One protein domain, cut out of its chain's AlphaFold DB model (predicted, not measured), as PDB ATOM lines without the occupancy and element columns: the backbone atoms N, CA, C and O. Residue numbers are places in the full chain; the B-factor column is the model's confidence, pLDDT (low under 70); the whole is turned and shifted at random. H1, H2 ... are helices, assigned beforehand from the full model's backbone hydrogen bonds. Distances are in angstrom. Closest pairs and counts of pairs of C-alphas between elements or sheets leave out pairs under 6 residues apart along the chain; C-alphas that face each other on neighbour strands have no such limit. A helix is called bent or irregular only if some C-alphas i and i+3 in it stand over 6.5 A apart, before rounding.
ATOM      1  N   PRO A  20      63.442 100.191  97.645       85.44
ATOM      2  CA  PRO A  20      62.703 100.751  98.779       85.44
ATOM      3  C   PRO A  20      61.488  99.909  99.201       85.44
ATOM      4  O   PRO A  20      61.037 100.026 100.335       85.44
ATOM      5  N   GLN A  21      60.966  99.048  98.321       86.12
ATOM      6  CA  GLN A  21      59.727  98.302  98.561       86.12
ATOM      7  C   GLN A  21      59.959  96.867  99.057       86.12
ATOM      8  O   GLN A  21      59.200  96.374  99.884       86.12
ATOM      9  N   CYS A  22      61.015  96.195  98.590       87.88
ATOM     10  CA  CYS A  22      61.317  94.807  98.966       87.88
ATOM     11  C   CYS A  22      62.660  94.630  99.689       87.88
ATOM     12  O   CYS A  22      63.014  93.506 100.030       87.88
ATOM     13  N   LYS A  23      63.423  95.715  99.904       85.31
ATOM     14  CA  LYS A  23      64.787  95.715 100.475       85.31
ATOM     15  C   LYS A  23      65.788  94.793  99.757       85.31
ATOM     16  O   LYS A  23      66.870  94.543 100.277       85.31
ATOM     17  N   GLY A  24      65.451  94.313  98.559       86.94
ATOM     18  CA  GLY A  24      66.334  93.501  97.726       86.94
ATOM     19  C   GLY A  24      67.454  94.335  97.108       86.94
ATOM     20  O   GLY A  24      67.262  95.511  96.801       86.94
ATOM     21  N   GLU A  25      68.621  93.726  96.919       88.50
ATOM     22  CA  GLU A  25      69.773  94.374  96.288       88.50
ATOM     23  C   GLU A  25      69.550  94.540  94.779       88.50
ATOM     24  O   GLU A  25      69.317  93.567  94.058       88.50
ATOM     25  N   ILE A  26      69.628  95.781  94.288       84.69
ATOM     26  CA  ILE A  26      69.518  96.078  92.857       84.69
ATOM     27  C   ILE A  26      70.915  96.013  92.238       84.69
ATOM     28  O   ILE A  26      71.700  96.958  92.316       84.69
ATOM     29  N   VAL A  27      71.215  94.897  91.570       80.88
ATOM     30  CA  VAL A  27      72.460  94.730  90.808       80.88
ATOM     31  C   VAL A  27      72.259  95.255  89.386       80.88
ATOM     32  O   VAL A  27      71.693  94.582  88.523       80.88
ATOM     33  N   ILE A  28      72.733  96.473  89.121       80.44
ATOM     34  CA  ILE A  28      72.692  97.062  87.777       80.44
ATOM     35  C   ILE A  28      73.735  96.358  86.894       80.44
ATOM     36  O   ILE A  28      74.932  96.640  86.973       80.44
ATOM     37  N   LYS A  29      73.293  95.453  86.012       71.94
ATOM     38  CA  LYS A  29      74.148  94.852  84.972       71.94
ATOM     39  C   LYS A  29      74.390  95.863  83.846       71.94
ATOM     40  O   LYS A  29      73.663  95.895  82.858       71.94
ATOM     41  N   ARG A  30      75.412  96.712  83.984       79.12
ATOM     42  CA  ARG A  30      75.868  97.586  82.889       79.12
ATOM     43  C   ARG A  30      76.762  96.788  81.938       79.12
ATOM     44  O   ARG A  30      77.784  96.264  82.374       79.12
ATOM     45  N   HIS A  31      76.414  96.723  80.651       80.06
ATOM     46  CA  HIS A  31      77.278  96.112  79.636       80.06
ATOM     47  C   HIS A  31      78.567  96.942  79.524       80.06
ATOM     48  O   HIS A  31      78.534  98.097  79.095       80.06
ATOM     49  N   LYS A  32      79.699  96.401  79.985       78.38
ATOM     50  CA  LYS A  32      81.004  97.059  79.856       78.38
ATOM     51  C   LYS A  32      81.537  96.795  78.452       78.38
ATOM     52  O   LYS A  32      81.711  95.644  78.069       78.38
ATOM     53  N   SER A  33      81.769  97.846  77.674       88.00
ATOM     54  CA  SER A  33      82.498  97.740  76.412       88.00
ATOM     55  C   SER A  33      83.993  97.929  76.675       88.00
ATOM     56  O   SER A  33      84.413  98.947  77.224       88.00
ATOM     57  N   TYR A  34      84.803  96.949  76.262       88.88
ATOM     58  CA  TYR A  34      86.261  96.967  76.441       88.88
ATOM     59  C   TYR A  34      86.922  98.206  75.824       88.88
ATOM     60  O   TYR A  34      87.841  98.769  76.409       88.88
ATOM     61  N   VAL A  35      86.400  98.684  74.689       91.56
ATOM     62  CA  VAL A  35      86.896  99.891  74.009       91.56
ATOM     63  C   VAL A  35      86.776 101.127  74.903       91.56
ATOM     64  O   VAL A  35      87.716 101.906  75.006       91.56
ATOM     65  N   VAL A  36      85.653 101.298  75.607       88.94
ATOM     66  CA  VAL A  36      85.438 102.470  76.473       88.94
ATOM     67  C   VAL A  36      86.311 102.400  77.725       88.94
ATOM     68  O   VAL A  36      86.766 103.428  78.221       88.94
ATOM     69  N   GLU A  37      86.563 101.201  78.247       89.19
ATOM     70  CA  GLU A  37      87.463 101.017  79.388       89.19
ATOM     71  C   GLU A  37      88.929 101.267  78.994       89.19
ATOM     72  O   GLU A  37      89.648 101.917  79.752       89.19
ATOM     73  N   ALA A  38      89.330 100.876  77.780       92.62
ATOM     74  CA  ALA A  38      90.644 101.172  77.209       92.62
ATOM     75  C   ALA A  38      90.855 102.671  76.923       92.62
ATOM     76  O   ALA A  38      91.907 103.219  77.238       92.62
ATOM     77  N   VAL A  39      89.855 103.372  76.380       93.94
ATOM     78  CA  VAL A  39      89.955 104.829  76.164       93.94
ATOM     79  C   VAL A  39      90.070 105.564  77.502       93.94
ATOM     80  O   VAL A  39      90.924 106.430  77.659       93.94
ATOM     81  N   ARG A  40      89.292 105.162  78.515       89.88
ATOM     82  CA  ARG A  40      89.383 105.753  79.862       89.88
ATOM     83  C   ARG A  40      90.710 105.468  80.561       89.88
ATOM     84  O   ARG A  40      91.164 106.306  81.339       89.88
ATOM     85  N   SER A  41      91.313 104.295  80.360       87.25
ATOM     86  CA  SER A  41      92.645 104.016  80.908       87.25
ATOM     87  C   SER A  41      93.711 104.843  80.193       87.25
ATOM     88  O   SER A  41      94.575 105.406  80.862       87.25
ATOM     89  N   LEU A  42      93.596 105.009  78.872       91.94
ATOM     90  CA  LEU A  42      94.489 105.855  78.088       91.94
ATOM     91  C   LEU A  42      94.394 107.333  78.494       91.94
ATOM     92  O   LEU A  42      95.423 107.958  78.716       91.94
ATOM     93  N   GLU A  43      93.192 107.881  78.685       92.00
ATOM     94  CA  GLU A  43      93.002 109.260  79.165       92.00
ATOM     95  C   GLU A  43      93.648 109.493  80.539       92.00
ATOM     96  O   GLU A  43      94.282 110.525  80.766       92.00
ATOM     97  N   ARG A  44      93.547 108.518  81.453       89.06
ATOM     98  CA  ARG A  44      94.213 108.588  82.765       89.06
ATOM     99  C   ARG A  44      95.730 108.518  82.642       89.06
ATOM    100  O   ARG A  44      96.416 109.257  83.343       89.06
ATOM    101  N   LEU A  45      96.248 107.660  81.762       88.19
ATOM    102  CA  LEU A  45      97.684 107.555  81.507       88.19
ATOM    103  C   LEU A  45      98.233 108.846  80.897       88.19
ATOM    104  O   LEU A  45      99.223 109.369  81.393       88.19
ATOM    105  N   VAL A  46      97.561 109.406  79.891       88.50
ATOM    106  CA  VAL A  46      97.941 110.684  79.269       88.50
ATOM    107  C   VAL A  46      97.877 111.826  80.287       88.50
ATOM    108  O   VAL A  46      98.802 112.635  80.360       88.50
ATOM    109  N   GLY A  47      96.833 111.867  81.122       84.25
ATOM    110  CA  GLY A  47      96.723 112.840  82.211       84.25
ATOM    111  C   GLY A  47      97.859 112.721  83.234       84.25
ATOM    112  O   GLY A  47      98.420 113.733  83.645       84.25
ATOM    113  N   SER A  48      98.242 111.492  83.594       87.62
ATOM    114  CA  SER A  48      99.319 111.220  84.553       87.62
ATOM    115  C   SER A  48     100.720 111.443  83.979       87.62
ATOM    116  O   SER A  48     101.625 111.788  84.733       87.62
ATOM    117  N   LEU A  49     100.923 111.242  82.674       91.62
ATOM    118  CA  LEU A  49     102.233 111.350  82.025       91.62
ATOM    119  C   LEU A  49     102.624 112.805  81.718       91.62
ATOM    120  O   LEU A  49     103.789 113.101  81.465       91.62
ATOM    121  N   ARG A  50     101.671 113.741  81.782       91.38
ATOM    122  CA  ARG A  50     101.906 115.151  81.449       91.38
ATOM    123  C   ARG A  50     102.896 115.842  82.390       91.38
ATOM    124  O   ARG A  50     103.777 116.554  81.922       91.38
ATOM    125  N   LEU A  51     102.767 115.615  83.698       89.94
ATOM    126  CA  LEU A  51     103.664 116.183  84.709       89.94
ATOM    127  C   LEU A  51     105.104 115.644  84.612       89.94
ATOM    128  O   LEU A  51     106.015 116.466  84.515       89.94
ATOM    129  N   PRO A  52     105.353 114.316  84.575       90.38
ATOM    130  CA  PRO A  52     106.712 113.805  84.407       90.38
ATOM    131  C   PRO A  52     107.290 114.147  83.030       90.38
ATOM    132  O   PRO A  52     108.488 114.379  82.927       90.38
ATOM    133  N   GLY A  53     106.456 114.241  81.987       91.00
ATOM    134  CA  GLY A  53     106.887 114.701  80.667       91.00
ATOM    135  C   GLY A  53     107.408 116.137  80.698       91.00
ATOM    136  O   GLY A  53     108.507 116.396  80.217       91.00
ATOM    137  N   PHE A  54     106.666 117.058  81.320       93.38
ATOM    138  CA  PHE A  54     107.122 118.440  81.476       93.38
ATOM    139  C   PHE A  54     108.397 118.525  82.320       93.38
ATOM    140  O   PHE A  54     109.343 119.182  81.905       93.38
ATOM    141  N   ALA A  55     108.457 117.810  83.449       92.38
ATOM    142  CA  ALA A  55     109.634 117.790  84.317       92.38
ATOM    143  C   ALA A  55     110.882 117.219  83.624       92.38
ATOM    144  O   ALA A  55     111.980 117.731  83.821       92.38
ATOM    145  N   LEU A  56     110.733 116.186  82.788       92.62
ATOM    146  CA  LEU A  56     111.843 115.654  81.995       92.62
ATOM    147  C   LEU A  56     112.319 116.658  80.948       92.62
ATOM    148  O   LEU A  56     113.523 116.849  80.797       92.62
ATOM    149  N   VAL A  57     111.403 117.313  80.235       94.56
ATOM    150  CA  VAL A  57     111.766 118.300  79.207       94.56
ATOM    151  C   VAL A  57     112.452 119.512  79.833       94.56
ATOM    152  O   VAL A  57     113.516 119.913  79.375       94.56
ATOM    153  N   THR A  58     111.899 120.076  80.907       93.69
ATOM    154  CA  THR A  58     112.528 121.221  81.579       93.69
ATOM    155  C   THR A  58     113.827 120.828  82.269       93.69
ATOM    156  O   THR A  58     114.806 121.557  82.161       93.69
ATOM    157  N   GLY A  59     113.882 119.661  82.914       92.12
ATOM    158  CA  GLY A  59     115.094 119.157  83.558       92.12
ATOM    159  C   GLY A  59     116.233 118.920  82.567       92.12
ATOM    160  O   GLY A  59     117.359 119.339  82.821       92.12
ATOM    161  N   THR A  60     115.945 118.313  81.412       90.00
ATOM    162  CA  THR A  60     116.950 118.098  80.356       90.00
ATOM    163  C   THR A  60     117.404 119.407  79.721       90.00
ATOM    164  O   THR A  60     118.604 119.584  79.532       90.00
ATOM    165  N   ALA A  61     116.487 120.346  79.469       93.25
ATOM    166  CA  ALA A  61     116.823 121.668  78.945       93.25
ATOM    167  C   ALA A  61     117.682 122.487  79.923       93.25
ATOM    168  O   ALA A  61     118.659 123.121  79.521       93.25
ATOM    169  N   LEU A  62     117.353 122.462  81.218       91.56
ATOM    170  CA  LEU A  62     118.154 123.115  82.254       91.56
ATOM    171  C   LEU A  62     119.541 122.482  82.340       91.56
ATOM    172  O   LEU A  62     120.536 123.199  82.290       91.56
ATOM    173  N   TYR A  63     119.612 121.150  82.394       90.44
ATOM    174  CA  TYR A  63     120.878 120.425  82.425       90.44
ATOM    175  C   TYR A  63     121.756 120.767  81.215       90.44
ATOM    176  O   TYR A  63     122.911 121.136  81.402       90.44
ATOM    177  N   SER A  64     121.212 120.738  79.992       90.00
ATOM    178  CA  SER A  64     121.972 121.062  78.778       90.00
ATOM    179  C   SER A  64     122.441 122.514  78.732       90.00
ATOM    180  O   SER A  64     123.519 122.809  78.224       90.00
ATOM    181  N   THR A  65     121.631 123.438  79.249       90.44
ATOM    182  CA  THR A  65     121.987 124.862  79.271       90.44
ATOM    183  C   THR A  65     123.102 125.120  80.283       90.44
ATOM    184  O   THR A  65     124.075 125.806  79.978       90.44
ATOM    185  N   LEU A  66     122.994 124.525  81.472       88.88
ATOM    186  CA  LEU A  66     123.990 124.647  82.533       88.88
ATOM    187  C   LEU A  66     125.314 123.988  82.136       88.88
ATOM    188  O   LEU A  66     126.368 124.574  82.372       88.88
ATOM    189  N   THR A  67     125.285 122.813  81.495       88.31
ATOM    190  CA  THR A  67     126.507 122.167  80.996       88.31
ATOM    191  C   THR A  67     127.175 123.006  79.918       88.31
ATOM    192  O   THR A  67     128.378 123.234  80.005       88.31
ATOM    193  N   LEU A  68     126.415 123.531  78.952       90.38
ATOM    194  CA  LEU A  68     126.950 124.404  77.908       90.38
ATOM    195  C   LEU A  68     127.601 125.653  78.511       90.38
ATOM    196  O   LEU A  68     128.748 125.968  78.191       90.38
ATOM    197  N   SER A  69     126.914 126.319  79.439       88.94
ATOM    198  CA  SER A  69     127.468 127.471  80.153       88.94
ATOM    199  C   SER A  69     128.739 127.098  80.920       88.94
ATOM    200  O   SER A  69     129.728 127.821  80.841       88.94
ATOM    201  N   GLY A  70     128.750 125.958  81.615       88.81
ATOM    202  CA  GLY A  70     129.925 125.441  82.313       88.81
ATOM    203  C   GLY A  70     131.108 125.219  81.368       88.81
ATOM    204  O   GLY A  70     132.201 125.714  81.635       88.81
ATOM    205  N   THR A  71     130.896 124.575  80.213       88.81
ATOM    206  CA  THR A  71     131.967 124.402  79.212       88.81
ATOM    207  C   THR A  71     132.540 125.737  78.747       88.81
ATOM    208  O   THR A  71     133.758 125.889  78.706       88.81
ATOM    209  N   ALA A  72     131.683 126.728  78.474       87.94
ATOM    210  CA  ALA A  72     132.114 128.050  78.033       87.94
ATOM    211  C   ALA A  72     132.991 128.741  79.088       87.94
ATOM    212  O   ALA A  72     134.037 129.295  78.749       87.94
ATOM    213  N   THR A  73     132.618 128.645  80.369       85.94
ATOM    214  CA  THR A  73     133.431 129.203  81.460       85.94
ATOM    215  C   THR A  73     134.794 128.523  81.592       85.94
ATOM    216  O   THR A  73     135.790 129.206  81.818       85.94
ATOM    217  N   ILE A  74     134.879 127.204  81.389       85.44
ATOM    218  CA  ILE A  74     136.157 126.477  81.446       85.44
ATOM    219  C   ILE A  74     137.089 126.949  80.324       85.44
ATOM    220  O   ILE A  74     138.247 127.260  80.594       85.44
ATOM    221  N   TYR A  75     136.583 127.072  79.093       86.62
ATOM    222  CA  TYR A  75     137.372 127.578  77.965       86.62
ATOM    223  C   TYR A  75     137.863 129.013  78.174       86.62
ATOM    224  O   TYR A  75     138.966 129.346  77.748       86.62
ATOM    225  N   GLN A  76     137.068 129.859  78.830       84.56
ATOM    226  CA  GLN A  76     137.456 131.240  79.125       84.56
ATOM    227  C   GLN A  76     138.532 131.328  80.209       84.56
ATOM    228  O   GLN A  76     139.450 132.129  80.079       84.56
ATOM    229  N   ILE A  77     138.433 130.518  81.267       82.06
ATOM    230  CA  ILE A  77     139.339 130.601  82.422       82.06
ATOM    231  C   ILE A  77     140.678 129.910  82.146       82.06
ATOM    232  O   ILE A  77     141.726 130.454  82.482       82.06
ATOM    233  N   PHE A  78     140.649 128.709  81.567       81.56
ATOM    234  CA  PHE A  78     141.846 127.879  81.382       81.56
ATOM    235  C   PHE A  78     142.464 128.008  79.983       81.56
ATOM    236  O   PHE A  78     143.577 127.549  79.755       81.56
ATOM    237  N   GLY A  79     141.766 128.637  79.035       83.38
ATOM    238  CA  GLY A  79     142.174 128.642  77.634       83.38
ATOM    239  C   GLY A  79     141.867 127.316  76.932       83.38
ATOM    240  O   GLY A  79     141.332 126.377  77.515       83.38
ATOM    241  N   THR A  80     142.160 127.236  75.634       85.06
ATOM    242  CA  THR A  80     141.719 126.119  74.782       85.06
ATOM    243  C   THR A  80     142.472 124.817  75.032       85.06
ATOM    244  O   THR A  80     141.860 123.754  75.023       85.06
ATOM    245  N   GLU A  81     143.783 124.883  75.250       84.25
ATOM    246  CA  GLU A  81     144.651 123.704  75.362       84.25
ATOM    247  C   GLU A  81     144.375 122.928  76.658       84.25
ATOM    248  O   GLU A  81     144.064 121.734  76.614       84.25
ATOM    249  N   ASP A  82     144.372 123.628  77.794       79.50
ATOM    250  CA  ASP A  82     144.108 123.036  79.108       79.50
ATOM    251  C   ASP A  82     142.635 122.618  79.257       79.50
ATOM    252  O   ASP A  82     142.334 121.564  79.826       79.50
ATOM    253  N   ALA A  83     141.695 123.387  78.692       84.25
ATOM    254  CA  ALA A  83     140.282 123.013  78.700       84.25
ATOM    255  C   ALA A  83     140.032 121.711  77.930       84.25
ATOM    256  O   ALA A  83     139.304 120.851  78.420       84.25
ATOM    257  N   LEU A  84     140.655 121.514  76.764       84.75
ATOM    258  CA  LEU A  84     140.513 120.264  76.008       84.75
ATOM    259  C   LEU A  84     141.075 119.061  76.768       84.75
ATOM    260  O   LEU A  84     140.524 117.969  76.661       84.75
ATOM    261  N   GLN A  85     142.129 119.250  77.564       84.06
ATOM    262  CA  GLN A  85     142.651 118.185  78.415       84.06
ATOM    263  C   GLN A  85     141.670 117.818  79.540       84.06
ATOM    264  O   GLN A  85     141.487 116.636  79.830       84.06
ATOM    265  N   ILE A  86     141.010 118.810  80.147       81.50
ATOM    266  CA  ILE A  86     140.025 118.605  81.223       81.50
ATOM    267  C   ILE A  86     138.714 118.007  80.684       81.50
ATOM    268  O   ILE A  86     138.149 117.105  81.300       81.50
ATOM    269  N   LEU A  87     138.228 118.495  79.537       84.62
ATOM    270  CA  LEU A  87     137.000 118.023  78.889       84.62
ATOM    271  C   LEU A  87     137.216 116.780  78.016       84.62
ATOM    272  O   LEU A  87     136.240 116.227  77.513       84.62
ATOM    273  N   GLY A  88     138.458 116.327  77.838       80.31
ATOM    274  CA  GLY A  88     138.819 115.183  76.999       80.31
ATOM    275  C   GLY A  88     137.914 113.957  77.181       80.31
ATOM    276  O   GLY A  88     137.383 113.478  76.179       80.31
ATOM    277  N   PRO A  89     137.636 113.509  78.425       77.94
ATOM    278  CA  PRO A  89     136.762 112.362  78.672       77.94
ATOM    279  C   PRO A  89     135.320 112.534  78.170       77.94
ATOM    280  O   PRO A  89     134.659 111.551  77.863       77.94
ATOM    281  N   LEU A  90     134.832 113.775  78.045       73.88
ATOM    282  CA  LEU A  90     133.490 114.082  77.534       73.88
ATOM    283  C   LEU A  90     133.385 113.931  76.007       73.88
ATOM    284  O   LEU A  90     132.293 113.745  75.472       73.88
ATOM    285  N   TYR A  91     134.513 114.053  75.305       75.88
ATOM    286  CA  TYR A  91     134.596 113.941  73.849       75.88
ATOM    287  C   TYR A  91     135.027 112.544  73.385       75.88
ATOM    288  O   TYR A  91     135.099 112.295  72.178       75.88
ATOM    289  N   GLU A  92     135.304 111.621  74.311       78.62
ATOM    290  CA  GLU A  92     135.626 110.242  73.967       78.62
ATOM    291  C   GLU A  92     134.426 109.554  73.309       78.62
ATOM    292  O   GLU A  92     133.291 109.581  73.788       78.62
ATOM    293  N   THR A  93     134.677 108.921  72.163       71.00
ATOM    294  CA  THR A  93     133.626 108.217  71.434       71.00
ATOM    295  C   THR A  93     133.158 106.996  72.228       71.00
ATOM    296  O   THR A  93     134.001 106.202  72.656       71.00
ATOM    297  N   PRO A  94     131.841 106.775  72.368       70.62
ATOM    298  CA  PRO A  94     131.325 105.658  73.142       70.62
ATOM    299  C   PRO A  94     131.777 104.305  72.573       70.62
ATOM    300  O   PRO A  94     131.722 104.072  71.364       70.62
ATOM    301  N   ASN A  95     132.179 103.381  73.449       72.50
ATOM    302  CA  ASN A  95     132.583 102.032  73.049       72.50
ATOM    303  C   ASN A  95     131.435 101.301  72.329       72.50
ATOM    304  O   ASN A  95     130.434 100.940  72.949       72.50
ATOM    305  N   ALA A  96     131.607 101.015  71.035       68.62
ATOM    306  CA  ALA A  96     130.612 100.335  70.195       68.62
ATOM    307  C   ALA A  96     130.345  98.865  70.588       68.62
ATOM    308  O   ALA A  96     129.455  98.226  70.036       68.62
ATOM    309  N   ALA A  97     131.111  98.315  71.535       71.94
ATOM    310  CA  ALA A  97     130.973  96.937  72.006       71.94
ATOM    311  C   ALA A  97     129.757  96.713  72.930       71.94
ATOM    312  O   ALA A  97     129.381  95.568  73.180       71.94
ATOM    313  N   VAL A  98     129.137  97.781  73.451       74.00
ATOM    314  CA  VAL A  98     127.994  97.691  74.373       74.00
ATOM    315  C   VAL A  98     126.691  97.949  73.613       74.00
ATOM    316  O   VAL A  98     126.392  99.074  73.232       74.00
ATOM    317  N   ASN A  99     125.871  96.910  73.435       73.25
ATOM    318  CA  ASN A  99     124.632  96.971  72.637       73.25
ATOM    319  C   ASN A  99     123.462  97.717  73.311       73.25
ATOM    320  O   ASN A  99     122.383  97.816  72.732       73.25
ATOM    321  N   SER A 100     123.632  98.204  74.544       83.31
ATOM    322  CA  SER A 100     122.555  98.860  75.293       83.31
ATOM    323  C   SER A 100     122.954 100.261  75.741       83.31
ATOM    324  O   SER A 100     123.877 100.437  76.537       83.31
ATOM    325  N   VAL A 101     122.198 101.249  75.256       81.56
ATOM    326  CA  VAL A 101     122.400 102.684  75.524       81.56
ATOM    327  C   VAL A 101     122.318 102.992  77.022       81.56
ATOM    328  O   VAL A 101     123.076 103.806  77.535       81.56
ATOM    329  N   ALA A 102     121.435 102.302  77.752       81.94
ATOM    330  CA  ALA A 102     121.263 102.512  79.188       81.94
ATOM    331  C   ALA A 102     122.493 102.080  80.004       81.94
ATOM    332  O   ALA A 102     122.909 102.802  80.905       81.94
ATOM    333  N   VAL A 103     123.096 100.931  79.677       81.19
ATOM    334  CA  VAL A 103     124.299 100.441  80.375       81.19
ATOM    335  C   VAL A 103     125.506 101.305  80.026       81.19
ATOM    336  O   VAL A 103     126.292 101.627  80.908       81.19
ATOM    337  N   GLN A 104     125.608 101.741  78.770       80.81
ATOM    338  CA  GLN A 104     126.647 102.668  78.329       80.81
ATOM    339  C   GLN A 104     126.562 104.021  79.051       80.81
ATOM    340  O   GLN A 104     127.573 104.524  79.529       80.81
ATOM    341  N   CYS A 105     125.354 104.575  79.190       77.19
ATOM    342  CA  CYS A 105     125.114 105.809  79.937       77.19
ATOM    343  C   CYS A 105     125.477 105.653  81.421       77.19
ATOM    344  O   CYS A 105     126.140 106.514  81.988       77.19
ATOM    345  N   LEU A 106     125.100 104.535  82.048       81.38
ATOM    346  CA  LEU A 106     125.372 104.299  83.465       81.38
ATOM    347  C   LEU A 106     126.867 104.101  83.755       81.38
ATOM    348  O   LEU A 106     127.353 104.541  84.795       81.38
ATOM    349  N   ASP A 107     127.593 103.451  82.845       80.62
ATOM    350  CA  ASP A 107     129.036 103.241  82.973       80.62
ATOM    351  C   ASP A 107     129.817 104.543  82.740       80.62
ATOM    352  O   ASP A 107     130.684 104.883  83.544       80.62
ATOM    353  N   HIS A 108     129.429 105.337  81.731       78.88
ATOM    354  CA  HIS A 108     129.970 106.686  81.527       78.88
ATOM    355  C   HIS A 108     129.721 107.570  82.750       78.88
ATOM    356  O   HIS A 108     130.660 108.151  83.292       78.88
ATOM    357  N   LEU A 109     128.474 107.605  83.232       80.31
ATOM    358  CA  LEU A 109     128.104 108.385  84.403       80.31
ATOM    359  C   LEU A 109     128.907 107.935  85.618       80.31
ATOM    360  O   LEU A 109     129.366 108.775  86.365       80.31
ATOM    361  N   ARG A 110     129.135 106.636  85.831       81.44
ATOM    362  CA  ARG A 110     129.934 106.150  86.965       81.44
ATOM    363  C   ARG A 110     131.400 106.579  86.878       81.44
ATOM    364  O   ARG A 110     131.988 106.926  87.903       81.44
ATOM    365  N   GLN A 111     131.993 106.513  85.691       80.56
ATOM    366  CA  GLN A 111     133.412 106.812  85.472       80.56
ATOM    367  C   GLN A 111     133.684 108.323  85.506       80.56
ATOM    368  O   GLN A 111     134.671 108.754  86.102       80.56
ATOM    369  N   HIS A 112     132.766 109.128  84.968       82.00
ATOM    370  CA  HIS A 112     132.907 110.576  84.816       82.00
ATOM    371  C   HIS A 112     131.900 111.385  85.648       82.00
ATOM    372  O   HIS A 112     131.713 112.571  85.390       82.00
ATOM    373  N   TRP A 113     131.308 110.800  86.704       82.19
ATOM    374  CA  TRP A 113     130.236 111.433  87.500       82.19
ATOM    375  C   TRP A 113     130.602 112.830  88.012       82.19
ATOM    376  O   TRP A 113     129.750 113.712  88.095       82.19
ATOM    377  N   ARG A 114     131.881 113.044  88.344       80.56
ATOM    378  CA  ARG A 114     132.389 114.329  88.831       80.56
ATOM    379  C   ARG A 114     132.401 115.404  87.747       80.56
ATOM    380  O   ARG A 114     132.175 116.564  88.063       80.56
ATOM    381  N   LEU A 115     132.648 115.025  86.497       81.38
ATOM    382  CA  LEU A 115     132.624 115.931  85.353       81.38
ATOM    383  C   LEU A 115     131.169 116.187  84.921       81.38
ATOM    384  O   LEU A 115     130.762 117.341  84.814       81.38
ATOM    385  N   ASP A 116     130.359 115.129  84.822       81.75
ATOM    386  CA  ASP A 116     128.946 115.193  84.411       81.75
ATOM    387  C   ASP A 116     128.058 115.982  85.390       81.75
ATOM    388  O   ASP A 116     127.106 116.646  84.967       81.75
ATOM    389  N   LEU A 117     128.362 115.933  86.694       81.69
ATOM    390  CA  LEU A 117     127.724 116.779  87.712       81.69
ATOM    391  C   LEU A 117     128.464 118.097  87.940       81.69
ATOM    392  O   LEU A 117     127.835 119.078  88.323       81.69
ATOM    393  N   GLY A 118     129.777 118.143  87.711       82.88
ATOM    394  CA  GLY A 118     130.594 119.336  87.921       82.88
ATOM    395  C   GLY A 118     130.263 120.448  86.933       82.88
ATOM    396  O   GLY A 118     130.020 121.573  87.354       82.88
ATOM    397  N   LEU A 119     130.173 120.135  85.637       85.62
ATOM    398  CA  LEU A 119     129.868 121.111  84.583       85.62
ATOM    399  C   LEU A 119     128.595 121.938  84.838       85.62
ATOM    400  O   LEU A 119     128.687 123.165  84.809       85.62
ATOM    401  N   PRO A 120     127.420 121.328  85.095       86.31
ATOM    402  CA  PRO A 120     126.202 122.093  85.348       86.31
ATOM    403  C   PRO A 120     126.216 122.790  86.714       86.31
ATOM    404  O   PRO A 120     125.477 123.751  86.923       86.31
ATOM    405  N   LEU A 121     127.053 122.324  87.646       83.25
ATOM    406  CA  LEU A 121     127.190 122.906  88.975       83.25
ATOM    407  C   LEU A 121     128.092 124.149  88.977       83.25
ATOM    408  O   LEU A 121     127.925 124.982  89.857       83.25
ATOM    409  N   ILE A 122     128.984 124.339  87.996       85.00
ATOM    410  CA  ILE A 122     129.826 125.547  87.879       85.00
ATOM    411  C   ILE A 122     128.988 126.840  87.878       85.00
ATOM    412  O   ILE A 122     129.178 127.654  88.781       85.00
ATOM    413  N   PRO A 123     128.039 127.057  86.944       81.19
ATOM    414  CA  PRO A 123     127.206 128.260  86.959       81.19
ATOM    415  C   PRO A 123     126.316 128.342  88.206       81.19
ATOM    416  O   PRO A 123     126.114 129.430  88.738       81.19
ATOM    417  N   ALA A 124     125.832 127.208  88.725       81.12
ATOM    418  CA  ALA A 124     125.037 127.187  89.953       81.12
ATOM    419  C   ALA A 124     125.856 127.627  91.180       81.12
ATOM    420  O   ALA A 124     125.360 128.395  91.996       81.12
ATOM    421  N   VAL A 125     127.114 127.194  91.287       76.00
ATOM    422  CA  VAL A 125     128.056 127.615  92.332       76.00
ATOM    423  C   VAL A 125     128.494 129.055  92.123       76.00
ATOM    424  O   VAL A 125     128.627 129.763  93.108       76.00
ATOM    425  N   LEU A 126     128.659 129.535  90.889       76.38
ATOM    426  CA  LEU A 126     128.938 130.952  90.630       76.38
ATOM    427  C   LEU A 126     127.792 131.841  91.126       76.38
ATOM    428  O   LEU A 126     128.033 132.803  91.853       76.38
ATOM    429  N   VAL A 127     126.545 131.481  90.818       72.75
ATOM    430  CA  VAL A 127     125.366 132.195  91.326       72.75
ATOM    431  C   VAL A 127     125.253 132.051  92.847       72.75
ATOM    432  O   VAL A 127     125.066 133.046  93.539       72.75
ATOM    433  N   ALA A 128     125.444 130.846  93.393       67.62
ATOM    434  CA  ALA A 128     125.397 130.610  94.836       67.62
ATOM    435  C   ALA A 128     126.535 131.316  95.592       67.62
ATOM    436  O   ALA A 128     126.327 131.759  96.715       67.62
ATOM    437  N   SER A 129     127.710 131.486  94.981       63.88
ATOM    438  CA  SER A 129     128.848 132.206  95.564       63.88
ATOM    439  C   SER A 129     128.585 133.698  95.727       63.88
ATOM    440  O   SER A 129     129.180 134.327  96.591       63.88
ATOM    441  N   ARG A 130     127.662 134.249  94.928       68.50
ATOM    442  CA  ARG A 130     127.161 135.614  95.092       68.50
ATOM    443  C   ARG A 130     126.029 135.732  96.110       68.50
ATOM    444  O   ARG A 130     125.692 136.839  96.507       68.50
ATOM    445  N   THR A 131     125.428 134.618  96.529       61.47
ATOM    446  CA  THR A 131     124.474 134.620  97.643       61.47
ATOM    447  C   THR A 131     125.241 134.479  98.955       61.47
ATOM    448  O   THR A 131     126.237 133.761  99.017       61.47
TER     449      THR A 131
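Overview. This is residues 20 to 131 of the 398 residues of the protein "RING finger domain containing protein" of Pyrenophora tritici-repentis (strain Pt-1C-BFP) (UniProt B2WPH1). From residue 20 a thin tail runs into one very long helical arm, H1a; at its far end the helix folds back as the short arm H1b, and H2b crosses H1a near that end. Residues 20 to 61 stick out from a small body. The printed part has 112 residues with two named helices, H1 then H2, and no named strand; the class is all helix. It is extended, with a radius of gyration of the C-alphas of 26.2 A and spans of 90 by 46 by 19 A.

Arrangement. By its hydrogen bonds H1, residues 34 to 91, was assigned as one helix, but it is bent: C-alphas 77 and 80 are 9.2 A apart. Its arms H1a, residues 34 to 77, and H1b, residues 80 to 91, run opposite ways at a shallow tilt of 24 degrees, close but not clearly touching; their closest C-alphas, of Tyr 75 and Ala 83, are 5.5 A apart. H2, residues 101 to 129, also assigned as one helix, is bent, with C-alphas 111 and 114 8.3 A apart; its arms H2a, residues 101 to 111, and H2b, residues 114 to 129, stand at a steep tilt of 64 degrees. Look at Thr 67 and Pro 120, the closest C-alphas of H1a and H2b at 4.4 A: these arms touch, about perpendicular at 75 degrees, through residues 63 to 71 and 119 to 124 alone. H1b and H2b are near each other; H2a is apart from H1a and H1b. In H2a each O i to N i+4 pair is within hydrogen-bond range; in H1a 38 of 40 are, in H1b 5 of 8, in H2b 9 of 12.

Along the chain. Find C-alpha 34 at (86.261, 96.967, 76.441); H1a runs 63.1 A from there to C-alpha 77, with a kink of 33 degrees near residue 49. H1a and H1b are irregular: C-alphas 48 and 51 are 6.6 A apart, 86 and 89 7.5 A. H2b spans 19.4 A, with a kink of 47 degrees near residue 121, and ends at C-alpha 129, (128.848, 132.206, 95.564).

Size, cuts and confidence. The two C-alphas farthest apart, of Gln 21 and Glu 81, are 91.6 A apart. The printed part has no cut, and the link from H1 to H2 is short, with 9 residues. Confidence is under 70 at residue 96 and residues 128 to 131.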